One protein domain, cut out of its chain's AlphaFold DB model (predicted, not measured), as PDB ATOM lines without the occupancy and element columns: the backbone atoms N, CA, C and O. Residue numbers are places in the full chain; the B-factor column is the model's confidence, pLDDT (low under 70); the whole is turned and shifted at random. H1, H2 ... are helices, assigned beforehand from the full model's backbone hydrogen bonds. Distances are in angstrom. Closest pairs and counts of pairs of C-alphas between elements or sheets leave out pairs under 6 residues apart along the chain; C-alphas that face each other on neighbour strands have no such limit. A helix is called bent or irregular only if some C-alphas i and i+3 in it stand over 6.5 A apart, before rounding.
ATOM      1  N   ASN A   2     -17.577 -30.998  21.261       54.03
ATOM      2  CA  ASN A   2     -17.422 -31.359  19.832       54.03
ATOM      3  C   ASN A   2     -17.809 -30.280  18.792       54.03
ATOM      4  O   ASN A   2     -17.243 -30.262  17.703       54.03
ATOM      5  N   THR A   3     -18.720 -29.350  19.094       56.88
ATOM      6  CA  THR A   3     -19.163 -28.306  18.142       56.88
ATOM      7  C   THR A   3     -18.148 -27.174  17.955       56.88
ATOM      8  O   THR A   3     -17.936 -26.725  16.832       56.88
ATOM      9  N   LEU A   4     -17.465 -26.754  19.026       56.81
ATOM     10  CA  LEU A   4     -16.471 -25.674  18.971       56.81
ATOM     11  C   LEU A   4     -15.194 -26.110  18.233       56.81
ATOM     12  O   LEU A   4     -14.645 -25.345  17.448       56.81
ATOM     13  N   GLN A   5     -14.733 -27.350  18.441       62.75
ATOM     14  CA  GLN A   5     -13.593 -27.904  17.699       62.75
ATOM     15  C   GLN A   5     -13.906 -28.075  16.207       62.75
ATOM     16  O   GLN A   5     -13.065 -27.749  15.372       62.75
ATOM     17  N   ALA A   6     -15.126 -28.500  15.858       67.69
ATOM     18  CA  ALA A   6     -15.559 -28.604  14.465       67.69
ATOM     19  C   ALA A   6     -15.632 -27.231  13.771       67.69
ATOM     20  O   ALA A   6     -15.164 -27.086  12.644       67.69
ATOM     21  N   GLN A   7     -16.151 -26.206  14.455       69.88
ATOM     22  CA  GLN A   7     -16.185 -24.832  13.940       69.88
ATOM     23  C   GLN A   7     -14.780 -24.239  13.767       69.88
ATOM     24  O   GLN A   7     -14.498 -23.618  12.743       69.88
ATOM     25  N   LYS A   8     -13.877 -24.473  14.730       70.62
ATOM     26  CA  LYS A   8     -12.470 -24.044  14.657       70.62
ATOM     27  C   LYS A   8     -11.736 -24.701  13.484       70.62
ATOM     28  O   LYS A   8     -11.055 -24.006  12.736       70.62
ATOM     29  N   LYS A   9     -11.946 -26.004  13.267       75.00
ATOM     30  CA  LYS A   9     -11.392 -26.735  12.119       75.00
ATOM     31  C   LYS A   9     -11.938 -26.210  10.787       75.00
ATOM     32  O   LYS A   9     -11.159 -25.913   9.893       75.00
ATOM     33  N   ALA A  10     -13.249 -25.984  10.683       80.56
ATOM     34  CA  ALA A  10     -13.858 -25.433   9.470       80.56
ATOM     35  C   ALA A  10     -13.341 -24.022   9.128       80.56
ATOM     36  O   ALA A  10     -13.174 -23.687   7.953       80.56
ATOM     37  N   LYS A  11     -13.064 -23.191  10.144       82.50
ATOM     38  CA  LYS A  11     -12.453 -21.868   9.956       82.50
ATOM     39  C   LYS A  11     -11.015 -21.982   9.441       82.50
ATOM     40  O   LYS A  11     -10.669 -21.280   8.491       82.50
ATOM     41  N   LEU A  12     -10.219 -22.890  10.012       83.69
ATOM     42  CA  LEU A  12      -8.853 -23.167   9.565       83.69
ATOM     43  C   LEU A  12      -8.818 -23.693   8.121       83.69
ATOM     44  O   LEU A  12      -8.096 -23.142   7.299       83.69
ATOM     45  N   ASP A  13      -9.646 -24.682   7.782       84.12
ATOM     46  CA  ASP A  13      -9.702 -25.267   6.433       84.12
ATOM     47  C   ASP A  13     -10.081 -24.212   5.379       84.12
ATOM     48  O   ASP A  13      -9.500 -24.147   4.290       84.12
ATOM     49  N   ARG A  14     -11.027 -23.321   5.719       87.06
ATOM     50  CA  ARG A  14     -11.407 -22.195   4.857       87.06
ATOM     51  C   ARG A  14     -10.241 -21.231   4.653       87.06
ATOM     52  O   ARG A  14     -10.009 -20.819   3.517       87.06
ATOM     53  N   LEU A  15      -9.511 -20.887   5.714       89.88
ATOM     54  CA  LEU A  15      -8.348 -20.007   5.627       89.88
ATOM     55  C   LEU A  15      -7.239 -20.626   4.761       89.88
ATOM     56  O   LEU A  15      -6.776 -19.988   3.817       89.88
ATOM     57  N   LEU A  16      -6.869 -21.885   5.020       88.69
ATOM     58  CA  LEU A  16      -5.840 -22.598   4.256       88.69
ATOM     59  C   LEU A  16      -6.197 -22.698   2.765       88.69
ATOM     60  O   LEU A  16      -5.320 -22.576   1.913       88.69
ATOM     61  N   SER A  17      -7.485 -22.836   2.428       86.12
ATOM     62  CA  SER A  17      -7.934 -22.841   1.029       86.12
ATOM     63  C   SER A  17      -7.738 -21.499   0.308       86.12
ATOM     64  O   SER A  17      -7.522 -21.484  -0.902       86.12
ATOM     65  N   LYS A  18      -7.795 -20.377   1.038       90.12
ATOM     66  CA  LYS A  18      -7.660 -19.021   0.488       90.12
ATOM     67  C   LYS A  18      -6.215 -18.547   0.391       90.12
ATOM     68  O   LYS A  18      -5.920 -17.750  -0.493       90.12
ATOM     69  N   LEU A  19      -5.337 -19.042   1.266       87.81
ATOM     70  CA  LEU A  19      -3.908 -18.715   1.258       87.81
ATOM     71  C   LEU A  19      -3.181 -19.203  -0.002       87.81
ATOM     72  O   LEU A  19      -2.095 -18.716  -0.280       87.81
ATOM     73  N   GLN A  20      -3.785 -20.120  -0.773       82.94
ATOM     74  CA  GLN A  20      -3.207 -20.685  -2.000       82.94
ATOM     75  C   GLN A  20      -1.806 -21.290  -1.788       82.94
ATOM     76  O   GLN A  20      -0.976 -21.252  -2.693       82.94
ATOM     77  N   LEU A  21      -1.568 -21.874  -0.607       89.75
ATOM     78  CA  LEU A  21      -0.326 -22.584  -0.283       89.75
ATOM     79  C   LEU A  21      -0.023 -23.665  -1.331       89.75
ATOM     80  O   LEU A  21      -0.950 -24.256  -1.909       89.75
ATOM     81  N   THR A  22       1.257 -23.994  -1.523       90.81
ATOM     82  CA  THR A  22       1.656 -25.145  -2.335       90.81
ATOM     83  C   THR A  22       0.969 -26.406  -1.808       90.81
ATOM     84  O   THR A  22       0.663 -26.512  -0.614       90.81
ATOM     85  N   PRO A  23       0.716 -27.414  -2.662       90.31
ATOM     86  CA  PRO A  23       0.105 -28.661  -2.211       90.31
ATOM     87  C   PRO A  23       0.848 -29.307  -1.029       90.31
ATOM     88  O   PRO A  23       0.205 -29.868  -0.141       90.31
ATOM     89  N   ALA A  24       2.181 -29.187  -0.989       91.81
ATOM     90  CA  ALA A  24       3.010 -29.681   0.106       91.81
ATOM     91  C   ALA A  24       2.805 -28.876   1.400       91.81
ATOM     92  O   ALA A  24       2.549 -29.470   2.449       91.81
ATOM     93  N   ASN A  25       2.835 -27.541   1.325       93.94
ATOM     94  CA  ASN A  25       2.620 -26.666   2.477       93.94
ATOM     95  C   ASN A  25       1.196 -26.739   3.024       93.94
ATOM     96  O   ASN A  25       0.999 -26.712   4.238       93.94
ATOM     97  N   ARG A  26       0.194 -26.911   2.158       92.12
ATOM     98  CA  ARG A  26      -1.187 -27.141   2.585       92.12
ATOM     99  C   ARG A  26      -1.324 -28.443   3.369       92.12
ATOM    100  O   ARG A  26      -1.901 -28.434   4.453       92.12
ATOM    101  N   ALA A  27      -0.773 -29.540   2.848       90.44
ATOM    102  CA  ALA A  27      -0.797 -30.827   3.538       90.44
ATOM    103  C   ALA A  27      -0.051 -30.757   4.882       90.44
ATOM    104  O   ALA A  27      -0.548 -31.254   5.890       90.44
ATOM    105  N   LEU A  28       1.103 -30.080   4.916       94.12
ATOM    106  CA  LEU A  28       1.853 -29.835   6.146       94.12
ATOM    107  C   LEU A  28       1.046 -29.006   7.155       94.12
ATOM    108  O   LEU A  28       1.039 -29.338   8.336       94.12
ATOM    109  N   ALA A  29       0.363 -27.949   6.713       92.38
ATOM    110  CA  ALA A  29      -0.444 -27.098   7.580       92.38
ATOM    111  C   ALA A  29      -1.612 -27.863   8.216       92.38
ATOM    112  O   ALA A  29      -1.835 -27.750   9.422       92.38
ATOM    113  N   GLU A  30      -2.324 -28.667   7.421       88.38
ATOM    114  CA  GLU A  30      -3.419 -29.518   7.897       88.38
ATOM    115  C   GLU A  30      -2.907 -30.553   8.918       88.38
ATOM    116  O   GLU A  30      -3.495 -30.704   9.990       88.38
ATOM    117  N   GLU A  31      -1.776 -31.207   8.638       90.31
ATOM    118  CA  GLU A  31      -1.159 -32.209   9.516       90.31
ATOM    119  C   GLU A  31      -0.634 -31.596  10.827       90.31
ATOM    120  O   GLU A  31      -0.980 -32.049  11.919       90.31
ATOM    121  N   TYR A  32       0.155 -30.525  10.746       92.88
ATOM    122  CA  TYR A  32       0.861 -29.947  11.891       92.88
ATOM    123  C   TYR A  32      -0.060 -29.171  12.850       92.88
ATOM    124  O   TYR A  32       0.109 -29.234  14.074       92.88
ATOM    125  N   LEU A  33      -1.064 -28.455  12.327       89.88
ATOM    126  CA  LEU A  33      -1.978 -27.662  13.159       89.88
ATOM    127  C   LEU A  33      -3.067 -28.503  13.833       89.88
ATOM    128  O   LEU A  33      -3.635 -28.051  14.828       89.88
ATOM    129  N   THR A  34      -3.364 -29.705  13.324       83.81
ATOM    130  CA  THR A  34      -4.422 -30.574  13.873       83.81
ATOM    131  C   THR A  34      -3.906 -31.771  14.673       83.81
ATOM    132  O   THR A  34      -4.705 -32.436  15.334       83.81
ATOM    133  N   GLU A  47       7.986 -25.901   2.288       93.56
ATOM    134  CA  GLU A  47       8.519 -25.242   1.097       93.56
ATOM    135  C   GLU A  47       8.506 -23.721   1.307       93.56
ATOM    136  O   GLU A  47       7.593 -23.187   1.938       93.56
ATOM    137  N   GLU A  48       9.517 -23.015   0.793       90.38
ATOM    138  CA  GLU A  48       9.593 -21.557   0.942       90.38
ATOM    139  C   GLU A  48       8.543 -20.844   0.065       90.38
ATOM    140  O   GLU A  48       8.455 -21.102  -1.136       90.38
ATOM    141  N   GLU A  49       7.777 -19.919   0.650       89.44
ATOM    142  CA  GLU A  49       6.734 -19.120  -0.008       89.44
ATOM    143  C   GLU A  49       6.811 -17.632   0.372       89.44
ATOM    144  O   GLU A  49       6.990 -17.273   1.534       89.44
ATOM    145  N   ASP A  50       6.612 -16.739  -0.602       90.19
ATOM    146  CA  ASP A  50       6.574 -15.293  -0.357       90.19
ATOM    147  C   ASP A  50       5.139 -14.814  -0.076       90.19
ATOM    148  O   ASP A  50       4.338 -14.581  -0.988       90.19
ATOM    149  N   PHE A  51       4.812 -14.599   1.201       90.75
ATOM    150  CA  PHE A  51       3.495 -14.096   1.595       90.75
ATOM    151  C   PHE A  51       3.272 -12.608   1.285       90.75
ATOM    152  O   PHE A  51       2.159 -12.105   1.459       90.75
ATOM    153  N   HIS A  52       4.280 -11.894   0.770       84.88
ATOM    154  CA  HIS A  52       4.119 -10.526   0.275       84.88
ATOM    155  C   HIS A  52       3.374 -10.433  -1.063       84.88
ATOM    156  O   HIS A  52       2.991  -9.336  -1.469       84.88
ATOM    157  N   GLU A  53       3.106 -11.544  -1.738       82.25
ATOM    158  CA  GLU A  53       2.297 -11.550  -2.965       82.25
ATOM    159  C   GLU A  53       0.843 -12.010  -2.705       82.25
ATOM    160  O   GLU A  53      -0.024 -11.884  -3.569       82.25
ATOM    161  N   VAL A  54       0.525 -12.451  -1.479       87.88
ATOM    162  CA  VAL A  54      -0.850 -12.782  -1.056       87.88
ATOM    163  C   VAL A  54      -1.703 -11.513  -1.009       87.88
ATOM    164  O   VAL A  54      -1.233 -10.477  -0.538       87.88
ATOM    165  N   SER A  55      -2.962 -11.562  -1.451       88.06
ATOM    166  CA  SER A  55      -3.830 -10.374  -1.431       88.06
ATOM    167  C   SER A  55      -4.057  -9.852  -0.003       88.06
ATOM    168  O   SER A  55      -4.034 -10.606   0.974       88.06
ATOM    169  N   TRP A  56      -4.270  -8.543   0.135       84.06
ATOM    170  CA  TRP A  56      -4.427  -7.912   1.447       84.06
ATOM    171  C   TRP A  56      -5.675  -8.417   2.193       84.06
ATOM    172  O   TRP A  56      -5.650  -8.497   3.419       84.06
ATOM    173  N   GLU A  57      -6.732  -8.812   1.474       87.25
ATOM    174  CA  GLU A  57      -7.949  -9.398   2.046       87.25
ATOM    175  C   GLU A  57      -7.650 -10.741   2.719       87.25
ATOM    176  O   GLU A  57      -8.042 -10.973   3.862       87.25
ATOM    177  N   VAL A  58      -6.903 -11.611   2.032       90.31
ATOM    178  CA  VAL A  58      -6.550 -12.940   2.545       90.31
ATOM    179  C   VAL A  58      -5.575 -12.833   3.717       90.31
ATOM    180  O   VAL A  58      -5.731 -13.548   4.706       90.31
ATOM    181  N   ARG A  59      -4.615 -11.898   3.658       89.81
ATOM    182  CA  ARG A  59      -3.766 -11.565   4.816       89.81
ATOM    183  C   ARG A  59      -4.606 -11.119   6.004       89.81
ATOM    184  O   ARG A  59      -4.378 -11.596   7.106       89.81
ATOM    185  N   GLY A  60      -5.598 -10.253   5.781       88.56
ATOM    186  CA  GLY A  60      -6.529  -9.810   6.820       88.56
ATOM    187  C   GLY A  60      -7.203 -10.983   7.532       88.56
ATOM    188  O   GLY A  60      -7.160 -11.050   8.755       88.56
ATOM    189  N   GLU A  61      -7.721 -11.956   6.777       90.81
ATOM    190  CA  GLU A  61      -8.330 -13.167   7.350       90.81
ATOM    191  C   GLU A  61      -7.335 -14.028   8.145       90.81
ATOM    192  O   GLU A  61      -7.699 -14.584   9.185       90.81
ATOM    193  N   ALA A  62      -6.084 -14.138   7.684       91.75
ATOM    194  CA  ALA A  62      -5.035 -14.864   8.401       91.75
ATOM    195  C   ALA A  62      -4.669 -14.179   9.725       91.75
ATOM    196  O   ALA A  62      -4.581 -14.840  10.761       91.75
ATOM    197  N   VAL A  63      -4.543 -12.849   9.707       90.69
ATOM    198  CA  VAL A  63      -4.268 -12.049  10.904       90.69
ATOM    199  C   VAL A  63      -5.423 -12.132  11.895       90.69
ATOM    200  O   VAL A  63      -5.190 -12.290  13.091       90.69
ATOM    201  N   ASP A  64      -6.666 -12.071  11.419       89.25
ATOM    202  CA  ASP A  64      -7.846 -12.201  12.273       89.25
ATOM    203  C   ASP A  64      -7.894 -13.596  12.922       89.25
ATOM    204  O   ASP A  64      -8.200 -13.720  14.105       89.25
ATOM    205  N   TYR A  65      -7.494 -14.647  12.198       90.31
ATOM    206  CA  TYR A  65      -7.344 -15.982  12.778       90.31
ATOM    207  C   TYR A  65      -6.217 -16.051  13.822       90.31
ATOM    208  O   TYR A  65      -6.410 -16.633  14.888       90.31
ATOM    209  N   ALA A  66      -5.060 -15.429  13.575       89.44
ATOM    210  CA  ALA A  66      -3.991 -15.337  14.571       89.44
ATOM    211  C   ALA A  66      -4.441 -14.562  15.828       89.44
ATOM    212  O   ALA A  66      -4.147 -14.984  16.946       89.44
ATOM    213  N   ASN A  67      -5.209 -13.480  15.660       87.81
ATOM    214  CA  ASN A  67      -5.805 -12.706  16.754       87.81
ATOM    215  C   ASN A  67      -6.813 -13.521  17.569       87.81
ATOM    216  O   ASN A  67      -6.799 -13.448  18.797       87.81
ATOM    217  N   ASP A  68      -7.630 -14.349  16.918       86.88
ATOM    218  CA  ASP A  68      -8.504 -15.275  17.635       86.88
ATOM    219  C   ASP A  68      -7.687 -16.215  18.520       86.88
ATOM    220  O   ASP A  68      -8.031 -16.400  19.684       86.88
ATOM    221  N   LEU A  69      -6.586 -16.780  18.007       87.12
ATOM    222  CA  LEU A  69      -5.724 -17.664  18.796       87.12
ATOM    223  C   LEU A  69      -5.043 -16.934  19.963       87.12
ATOM    224  O   LEU A  69      -4.861 -17.546  21.013       87.12
ATOM    225  N   ARG A  70      -4.711 -15.640  19.823       86.12
ATOM    226  CA  ARG A  70      -4.183 -14.810  20.928       86.12
ATOM    227  C   ARG A  70      -5.164 -14.685  22.092       86.12
ATOM    228  O   ARG A  70      -4.733 -14.568  23.231       86.12
ATOM    229  N   SER A  71      -6.469 -14.725  21.817       81.75
ATOM    230  CA  SER A  71      -7.512 -14.642  22.849       81.75
ATOM    231  C   SER A  71      -7.760 -15.956  23.603       81.75
ATOM    232  O   SER A  71      -8.594 -15.994  24.504       81.75
ATOM    233  N   TRP A  72      -7.095 -17.056  23.229       82.75
ATOM    234  CA  TRP A  72      -7.322 -18.358  23.856       82.75
ATOM    235  C   TRP A  72      -6.436 -18.547  25.089       82.75
ATOM    236  O   TRP A  72      -5.240 -18.281  25.049       82.75
ATOM    237  N   ASP A  73      -6.994 -19.157  26.139       79.06
ATOM    238  CA  ASP A  73      -6.251 -19.521  27.361       79.06
ATOM    239  C   ASP A  73      -5.117 -20.541  27.118       79.06
ATOM    240  O   ASP A  73      -4.266 -20.755  27.981       79.06
ATOM    241  N   ASN A  74      -5.098 -21.195  25.950       82.56
ATOM    242  CA  ASN A  74      -4.040 -22.116  25.545       82.56
ATOM    243  C   ASN A  74      -3.115 -21.449  24.509       82.56
ATOM    244  O   ASN A  74      -3.562 -21.231  23.381       82.56
ATOM    245  N   PRO A  75      -1.828 -21.208  24.826       81.19
ATOM    246  CA  PRO A  75      -0.885 -20.581  23.901       81.19
ATOM    247  C   PRO A  75      -0.347 -21.524  22.808       81.19
ATOM    248  O   PRO A  75       0.263 -21.056  21.844       81.19
ATOM    249  N   ASP A  76      -0.543 -22.846  22.920       86.81
ATOM    250  CA  ASP A  76       0.047 -23.829  21.993       86.81
ATOM    251  C   ASP A  76      -0.408 -23.655  20.527       86.81
ATOM    252  O   ASP A  76       0.454 -23.647  19.645       86.81
ATOM    253  N   PRO A  77      -1.702 -23.431  20.210       89.44
ATOM    254  CA  PRO A  77      -2.148 -23.236  18.829       89.44
ATOM    255  C   PRO A  77      -1.512 -22.020  18.147       89.44
ATOM    256  O   PRO A  77      -1.090 -22.120  16.995       89.44
ATOM    257  N   LEU A  78      -1.392 -20.891  18.856       90.31
ATOM    258  CA  LEU A  78      -0.723 -19.698  18.333       90.31
ATOM    259  C   LEU A  78       0.767 -19.974  18.097       90.31
ATOM    260  O   LEU A  78       1.300 -19.645  17.039       90.31
ATOM    261  N   ALA A  79       1.431 -20.635  19.050       92.38
ATOM    262  CA  ALA A  79       2.838 -20.995  18.921       92.38
ATOM    263  C   ALA A  79       3.102 -21.917  17.720       92.38
ATOM    264  O   ALA A  79       4.107 -21.749  17.021       92.38
ATOM    265  N   ARG A  80       2.204 -22.875  17.450       92.81
ATOM    266  CA  ARG A  80       2.274 -23.725  16.253       92.81
ATOM    267  C   ARG A  80       2.057 -22.913  14.982       92.81
ATOM    268  O   ARG A  80       2.851 -23.053  14.056       92.81
ATOM    269  N   LEU A  81       1.057 -22.033  14.950       93.81
ATOM    270  CA  LEU A  81       0.787 -21.185  13.786       93.81
ATOM    271  C   LEU A  81       1.995 -20.304  13.433       93.81
ATOM    272  O   LEU A  81       2.424 -20.294  12.282       93.81
ATOM    273  N   ILE A  82       2.601 -19.645  14.429       94.56
ATOM    274  CA  ILE A  82       3.806 -18.818  14.258       94.56
ATOM    275  C   ILE A  82       4.957 -19.640  13.668       94.56
ATOM    276  O   ILE A  82       5.589 -19.213  12.704       94.56
ATOM    277  N   LYS A  83       5.227 -20.830  14.221       95.69
ATOM    278  CA  LYS A  83       6.307 -21.706  13.741       95.69
ATOM    279  C   LYS A  83       6.072 -22.223  12.326       95.69
ATOM    280  O   LYS A  83       7.016 -22.272  11.544       95.69
ATOM    281  N   LEU A  84       4.832 -22.583  11.999       95.56
ATOM    282  CA  LEU A  84       4.461 -23.042  10.666       95.56
ATOM    283  C   LEU A  84       4.625 -21.923   9.635       95.56
ATOM    284  O   LEU A  84       5.309 -22.111   8.635       95.56
ATOM    285  N   TYR A  85       4.033 -20.753   9.892       95.44
ATOM    286  CA  TYR A  85       4.147 -19.611   8.987       95.44
ATOM    287  C   TYR A  85       5.604 -19.183   8.819       95.44
ATOM    288  O   TYR A  85       6.019 -18.925   7.696       95.44
ATOM    289  N   TRP A  86       6.407 -19.199   9.888       96.06
ATOM    290  CA  TRP A  86       7.849 -18.969   9.799       96.06
ATOM    291  C   TRP A  86       8.572 -20.003   8.925       96.06
ATOM    292  O   TRP A  86       9.409 -19.625   8.109       96.06
ATOM    293  N   ALA A  87       8.265 -21.294   9.078       95.25
ATOM    294  CA  ALA A  87       8.900 -22.350   8.292       95.25
ATOM    295  C   ALA A  87       8.621 -22.200   6.786       95.25
ATOM    296  O   ALA A  87       9.509 -22.467   5.985       95.25
ATOM    297  N   MET A  88       7.424 -21.728   6.422       94.44
ATOM    298  CA  MET A  88       7.035 -21.490   5.028       94.44
ATOM    299  C   MET A  88       7.553 -20.146   4.500       94.44
ATOM    300  O   MET A  88       8.154 -20.090   3.440       94.44
ATOM    301  N   GLY A  89       7.351 -19.047   5.229       92.38
ATOM    302  CA  GLY A  89       7.567 -17.696   4.692       92.38
ATOM    303  C   GLY A  89       8.709 -16.901   5.303       92.38
ATOM    304  O   GLY A  89       8.928 -15.758   4.917       92.38
ATOM    305  N   LYS A  90       9.434 -17.441   6.287       94.19
ATOM    306  CA  LYS A  90      10.468 -16.713   7.045       94.19
ATOM    307  C   LYS A  90      10.010 -15.296   7.431       94.19
ATOM    308  O   LYS A  90       8.994 -15.159   8.105       94.19
ATOM    309  N   SER A  91      10.718 -14.236   7.017       93.25
ATOM    310  CA  SER A  91      10.363 -12.845   7.341       93.25
ATOM    311  C   SER A  91       8.974 -12.421   6.838       93.25
ATOM    312  O   SER A  91       8.288 -11.669   7.529       93.25
ATOM    313  N   THR A  92       8.509 -12.936   5.695       92.88
ATOM    314  CA  THR A  92       7.218 -12.543   5.093       92.88
ATOM    315  C   THR A  92       6.028 -13.177   5.810       92.88
ATOM    316  O   THR A  92       4.904 -12.691   5.691       92.88
ATOM    317  N   ALA A  93       6.271 -14.182   6.662       93.88
ATOM    318  CA  ALA A  93       5.272 -14.767   7.556       93.88
ATOM    319  C   ALA A  93       4.573 -13.727   8.440       93.88
ATOM    320  O   ALA A  93       3.421 -13.921   8.829       93.88
ATOM    321  N   VAL A  94       5.235 -12.600   8.729       91.06
ATOM    322  CA  VAL A  94       4.651 -11.526   9.536       91.06
ATOM    323  C   VAL A  94       3.364 -10.967   8.925       91.06
ATOM    324  O   VAL A  94       2.456 -10.599   9.664       91.06
ATOM    325  N   PHE A  95       3.230 -10.995   7.596       90.06
ATOM    326  CA  PHE A  95       2.037 -10.524   6.889       90.06
ATOM    327  C   PHE A  95       0.790 -11.380   7.130       90.06
ATOM    328  O   PHE A  95      -0.317 -10.913   6.875       90.06
ATOM    329  N   LEU A  96       0.964 -12.615   7.604       92.50
ATOM    330  CA  LEU A  96      -0.134 -13.496   8.006       92.50
ATOM    331  C   LEU A  96      -0.405 -13.448   9.515       92.50
ATOM    332  O   LEU A  96      -1.436 -13.933   9.968       92.50
ATOM    333  N   LEU A  97       0.524 -12.894  10.301       90.12
ATOM    334  CA  LEU A  97       0.448 -12.856  11.764       90.12
ATOM    335  C   LEU A  97      -0.067 -11.517  12.288       90.12
ATOM    336  O   LEU A  97      -0.715 -11.480  13.336       90.12
ATOM    337  N   GLU A  98       0.226 -10.429  11.574       83.75
ATOM    338  CA  GLU A  98      -0.115  -9.065  11.965       83.75
ATOM    339  C   GLU A  98      -0.420  -8.142  10.793       83.75
ATOM    340  O   GLU A  98       0.122  -8.260   9.693       83.75
ATOM    341  N   ARG A  99      -1.248  -7.133  11.086       75.88
ATOM    342  CA  ARG A  99      -1.412  -5.985  10.205       75.88
ATOM    343  C   ARG A  99      -0.202  -5.085  10.358       75.88
ATOM    344  O   ARG A  99       0.262  -4.762  11.447       75.88
ATOM    345  N   SER A 100       0.286  -4.642   9.227       62.34
ATOM    346  CA  SER A 100       1.516  -3.885   9.105       62.34
ATOM    347  C   SER A 100       1.429  -2.433   9.604       62.34
ATOM    348  O   SER A 100       2.456  -1.839   9.914       62.34
ATOM    349  N   SER A 101       0.221  -1.880   9.764       56.94
ATOM    350  CA  SER A 101      -0.033  -0.574  10.395       56.94
ATOM    351  C   SER A 101      -0.283  -0.639  11.907       56.94
ATOM    352  O   SER A 101      -0.452   0.407  12.536       56.94
ATOM    353  N   ASP A 102      -0.337  -1.834  12.501       60.88
ATOM    354  CA  ASP A 102      -0.615  -1.978  13.924       60.88
ATOM    355  C   ASP A 102       0.673  -1.742  14.724       60.88
ATOM    356  O   ASP A 102       1.618  -2.529  14.674       60.88
ATOM    357  N   SER A 103       0.756  -0.626  15.444       51.91
ATOM    358  CA  SER A 103       1.870  -0.350  16.363       51.91
ATOM    359  C   SER A 103       1.730  -1.103  17.691       51.91
ATOM    360  O   SER A 103       2.584  -0.973  18.568       51.91
ATOM    361  N   LYS A 104       0.653  -1.889  17.855       49.00
ATOM    362  CA  LYS A 104       0.313  -2.621  19.082       49.00
ATOM    363  C   LYS A 104       0.906  -4.027  19.166       49.00
ATOM    364  O   LYS A 104       0.388  -4.857  19.912       49.00
ATOM    365  N   THR A 105       2.012  -4.318  18.492       55.19
ATOM    366  CA  THR A 105       2.845  -5.431  18.952       55.19
ATOM    367  C   THR A 105       3.522  -5.013  20.248       55.19
ATOM    368  O   THR A 105       4.521  -4.297  20.275       55.19
ATOM    369  N   GLY A 106       2.931  -5.416  21.371       60.12
ATOM    370  CA  GLY A 106       3.557  -5.235  22.671       60.12
ATOM    371  C   GLY A 106       4.919  -5.934  22.724       60.12
ATOM    372  O   GLY A 106       5.183  -6.886  21.988       60.12
ATOM    373  N   ARG A 107       5.768  -5.523  23.676       69.50
ATOM    374  CA  ARG A 107       7.019  -6.236  24.014       69.50
ATOM    375  C   ARG A 107       6.799  -7.737  24.260       69.50
ATOM    376  O   ARG A 107       7.734  -8.522  24.149       69.50
ATOM    377  N   GLU A 108       5.574  -8.125  24.602       76.81
ATOM    378  CA  GLU A 108       5.136  -9.505  24.808       76.81
ATOM    379  C   GLU A 108       5.174 -10.340  23.524       76.81
ATOM    380  O   GLU A 108       5.714 -11.441  23.548       76.81
ATOM    381  N   GLU A 109       4.717  -9.808  22.388       80.88
ATOM    382  CA  GLU A 109       4.720 -10.542  21.113       80.88
ATOM    383  C   GLU A 109       6.150 -10.714  20.583       80.88
ATOM    384  O   GLU A 109       6.559 -11.780  20.120       80.88
ATOM    385  N   GLN A 110       6.959  -9.663  20.733       84.81
ATOM    386  CA  GLN A 110       8.388  -9.695  20.445       84.81
ATOM    387  C   GLN A 110       9.108 -10.750  21.303       84.81
ATOM    388  O   GLN A 110       9.945 -11.508  20.797       84.81
ATOM    389  N   LYS A 111       8.778 -10.818  22.598       86.81
ATOM    390  CA  LYS A 111       9.303 -11.824  23.526       86.81
ATOM    391  C   LYS A 111       8.869 -13.230  23.109       86.81
ATOM    392  O   LYS A 111       9.731 -14.094  22.977       86.81
ATOM    393  N   LEU A 112       7.588 -13.432  22.799       89.12
ATOM    394  CA  LEU A 112       7.042 -14.711  22.343       89.12
ATOM    395  C   LEU A 112       7.747 -15.211  21.075       89.12
ATOM    396  O   LEU A 112       8.216 -16.345  21.025       89.12
ATOM    397  N   ARG A 113       7.901 -14.359  20.055       91.81
ATOM    398  CA  ARG A 113       8.627 -14.708  18.820       91.81
ATOM    399  C   ARG A 113      10.082 -15.063  19.093       91.81
ATOM    400  O   ARG A 113      10.603 -16.012  18.512       91.81
ATOM    401  N   THR A 114      10.728 -14.324  19.993       93.25
ATOM    402  CA  THR A 114      12.113 -14.590  20.398       93.25
ATOM    403  C   THR A 114      12.236 -15.952  21.085       93.25
ATOM    404  O   THR A 114      13.167 -16.692  20.781       93.25
ATOM    405  N   GLU A 115      11.292 -16.307  21.958       94.06
ATOM    406  CA  GLU A 115      11.242 -17.609  22.635       94.06
ATOM    407  C   GLU A 115      10.954 -18.763  21.662       94.06
ATOM    408  O   GLU A 115      11.543 -19.837  21.785       94.06
ATOM    409  N   LEU A 116      10.078 -18.551  20.674       94.25
ATOM    410  CA  LEU A 116       9.652 -19.600  19.744       94.25
ATOM    411  C   LEU A 116      10.628 -19.854  18.591       94.25
ATOM    412  O   LEU A 116      10.793 -21.009  18.194       94.25
ATOM    413  N   LEU A 117      11.210 -18.795  18.024       95.25
ATOM    414  CA  LEU A 117      11.963 -18.835  16.762       95.25
ATOM    415  C   LEU A 117      13.434 -18.430  16.922       95.25
ATOM    416  O   LEU A 117      14.238 -18.620  16.011       95.25
ATOM    417  N   GLY A 118      13.792 -17.855  18.069       95.75
ATOM    418  CA  GLY A 118      15.083 -17.221  18.283       95.75
ATOM    419  C   GLY A 118      15.105 -15.754  17.851       95.75
ATOM    420  O   GLY A 118      14.320 -15.275  17.029       95.75
ATOM    421  N   LYS A 119      16.053 -15.018  18.429       93.94
ATOM    422  CA  LYS A 119      16.166 -13.562  18.283       93.94
ATOM    423  C   LYS A 119      16.381 -13.085  16.834       93.94
ATOM    424  O   LYS A 119      15.686 -12.149  16.449       93.94
ATOM    425  N   PRO A 120      17.241 -13.709  15.995       96.12
ATOM    426  CA  PRO A 120      17.399 -13.289  14.598       96.12
ATOM    427  C   PRO A 120      16.109 -13.400  13.774       96.12
ATOM    428  O   PRO A 120      15.809 -12.513  12.980       96.12
ATOM    429  N   ALA A 121      15.320 -14.457  13.991       95.31
ATOM    430  CA  ALA A 121      14.046 -14.663  13.305       95.31
ATOM    431  C   ALA A 121      12.996 -13.628  13.729       95.31
ATOM    432  O   ALA A 121      12.336 -13.028  12.883       95.31
ATOM    433  N   ALA A 122      12.898 -13.352  15.034       93.31
ATOM    434  CA  ALA A 122      12.017 -12.312  15.561       93.31
ATOM    435  C   ALA A 122      12.368 -10.919  15.005       93.31
ATOM    436  O   ALA A 122      11.473 -10.164  14.631       93.31
ATOM    437  N   VAL A 123      13.664 -10.600  14.896       93.88
ATOM    438  CA  VAL A 123      14.143  -9.351  14.281       93.88
ATOM    439  C   VAL A 123      13.797  -9.294  12.793       93.88
ATOM    440  O   VAL A 123      13.380  -8.240  12.325       93.88
ATOM    441  N   ALA A 124      13.928 -10.399  12.051       94.38
ATOM    442  CA  ALA A 124      13.586 -10.445  10.628       94.38
ATOM    443  C   ALA A 124      12.086 -10.202  10.383       94.38
ATOM    444  O   ALA A 124      11.743  -9.384   9.535       94.38
ATOM    445  N   LEU A 125      11.207 -10.854  11.157       92.12
ATOM    446  CA  LEU A 125       9.754 -10.633  11.104       92.12
ATOM    447  C   LEU A 125       9.397  -9.173  11.391       92.12
ATOM    448  O   LEU A 125       8.642  -8.553  10.647       92.12
ATOM    449  N   GLU A 126       9.959  -8.609  12.461       90.00
ATOM    450  CA  GLU A 126       9.646  -7.238  12.859       90.00
ATOM    451  C   GLU A 126      10.175  -6.219  11.844       90.00
ATOM    452  O   GLU A 126       9.477  -5.269  11.500       90.00
ATOM    453  N   ALA A 127      11.384  -6.430  11.317       91.75
ATOM    454  CA  ALA A 127      11.966  -5.555  10.306       91.75
ATOM    455  C   ALA A 127      11.156  -5.579   9.000       91.75
ATOM    456  O   ALA A 127      10.926  -4.524   8.407       91.75
ATOM    457  N   GLU A 128      10.696  -6.760   8.575       90.75
ATOM    458  CA  GLU A 128       9.814  -6.913   7.416       90.75
ATOM    459  C   GLU A 128       8.481  -6.200   7.636       90.75
ATOM    460  O   GLU A 128       7.993  -5.537   6.734       90.75
ATOM    461  N   ARG A 129       7.910  -6.256   8.841       87.62
ATOM    462  CA  ARG A 129       6.644  -5.586   9.158       87.62
ATOM    463  C   ARG A 129       6.744  -4.068   9.028       87.62
ATOM    464  O   ARG A 129       5.907  -3.445   8.374       87.62
ATOM    465  N   VAL A 130       7.756  -3.473   9.661       87.12
ATOM    466  CA  VAL A 130       7.829  -2.012   9.826       87.12
ATOM    467  C   VAL A 130       8.292  -1.283   8.568       87.12
ATOM    468  O   VAL A 130       7.932  -0.122   8.382       87.12
ATOM    469  N   VAL A 131       9.079  -1.926   7.695       89.00
ATOM    470  CA  VAL A 131       9.734  -1.219   6.580       89.00
ATOM    471  C   VAL A 131       8.741  -0.634   5.570       89.00
ATOM    472  O   VAL A 131       9.048   0.365   4.931       89.00
ATOM    473  N   TRP A 132       7.535  -1.198   5.470       85.00
ATOM    474  CA  TRP A 132       6.545  -0.871   4.438       85.00
ATOM    475  C   TRP A 132       5.648   0.348   4.731       85.00
ATOM    476  O   TRP A 132       4.896   0.750   3.844       85.00
ATOM    477  N   TYR A 133       5.704   0.951   5.927       77.12
ATOM    478  CA  TYR A 133       4.712   1.957   6.373       77.12
ATOM    479  C   TYR A 133       5.325   3.248   6.932       77.12
ATOM    480  O   TYR A 133       4.754   3.874   7.824       77.12
ATOM    481  N   GLU A 134       6.477   3.663   6.390       74.38
ATOM    482  CA  GLU A 134       7.214   4.865   6.820       74.38
ATOM    483  C   GLU A 134       7.412   4.902   8.352       74.38
ATOM    484  O   GLU A 134       6.840   5.756   9.046       74.38
TER     485      GLU A 134
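What this domain is: This is residues 2 to 34 and 47 to 134 of the 1182 residues of the protein "DUF4132 domain-containing protein" of Faecalibacterium sp. An192 (UniProt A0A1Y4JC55). Four helices, H1 to H4, stand side by side in a bundle, loose on the side of H1, and a pair of crossed helices, H5 and H6, packs on H4 on the side away from H1. H4 is the middle piece: it folds back on itself at a kink near residue 91, while residues 2 to 7 of H1 stick out. The printed part has 121 residues with six named helices, H1 to H6 in order along the chain, and no named strand; the class is all helix. The whole is compact, with a radius of gyration of the C-alphas of 13.7 A and spans of 42 by 31 by 24 A.

How they stand to each other: H1, residues 2 to 18, and H2, residues 23 to 34, form a helical hairpin at a shallow tilt of 21 degrees, opposite ways. They only just touch, with 3 pairs of C-alphas within 8 A, the closest being Leu 16 and Arg 26 at 6.7 A. H3, residues 56 to 70, touches H1, whose residues 15 to 18 alone take part; the closest C-alphas, of Lys 18 and Val 58, are 6.5 A apart. H4, residues 76 to 97, forms a helical hairpin with H3 at 28 degrees, a shallow tilt, opposite ways, and the closest C-alphas are those of Val 63 and Leu 97, at 4.9 A. H4 is the hub, touching four helices. It touches H2 closest at the C-alphas of Leu 33 and Arg 80, 6.6 A apart. H4 is irregular, with C-alphas 88 and 91 9.5 A apart, and has a kink of 137 degrees near residue 91. H5, residues 107 to 117, touches residues 79 to 83 of H4 alone, about perpendicular at 89 degrees; the closest C-alphas, of Ala 79 and Leu 116, are 7.0 A apart. H6, residues 119 to 131, touches residues 90 to 95 of H4 alone, at a steep tilt of 56 degrees, the same way, with the C-alphas of Ser 91 and Leu 125 closest at 4.4 A. H5 and H6 touch at a steep tilt of 53 degrees, opposite ways, closest at the C-alphas of Arg 113 and Ala 122, 5.3 A apart. H2 and H3 are apart. In H1, H2, H3, H5 and H6 every O i to N i+4 pair is within hydrogen-bond range; in H4, 12 of 18 are.

Where its parts are: H1 is 24.9 A long from first to last C-alpha, beginning at C-alpha 2 at (-17.422, -31.359, 19.832). H2 measures 16.8 A, H3 20.7 A, H4 15.0 A, H5 15.4 A and H6 18.2 A. H4 begins at C-alpha 76 at (0.047, -23.829, 21.993), and H6 ends at C-alpha 131 at (9.734, -1.219, 6.580).

The domain as a whole: The two C-alphas farthest apart, of Asn 2 and Glu 134, are 45.7 A apart. Residues 35 to 46 are not printed, and C-alphas 34 and 47 are 19.0 A apart across the cut. Of the links printed whole, H4 to H5 is short and the others are tight. Mean pLDDT of the printed part is 85.5; residues 2 to 7 and 100 to 107 are under 70.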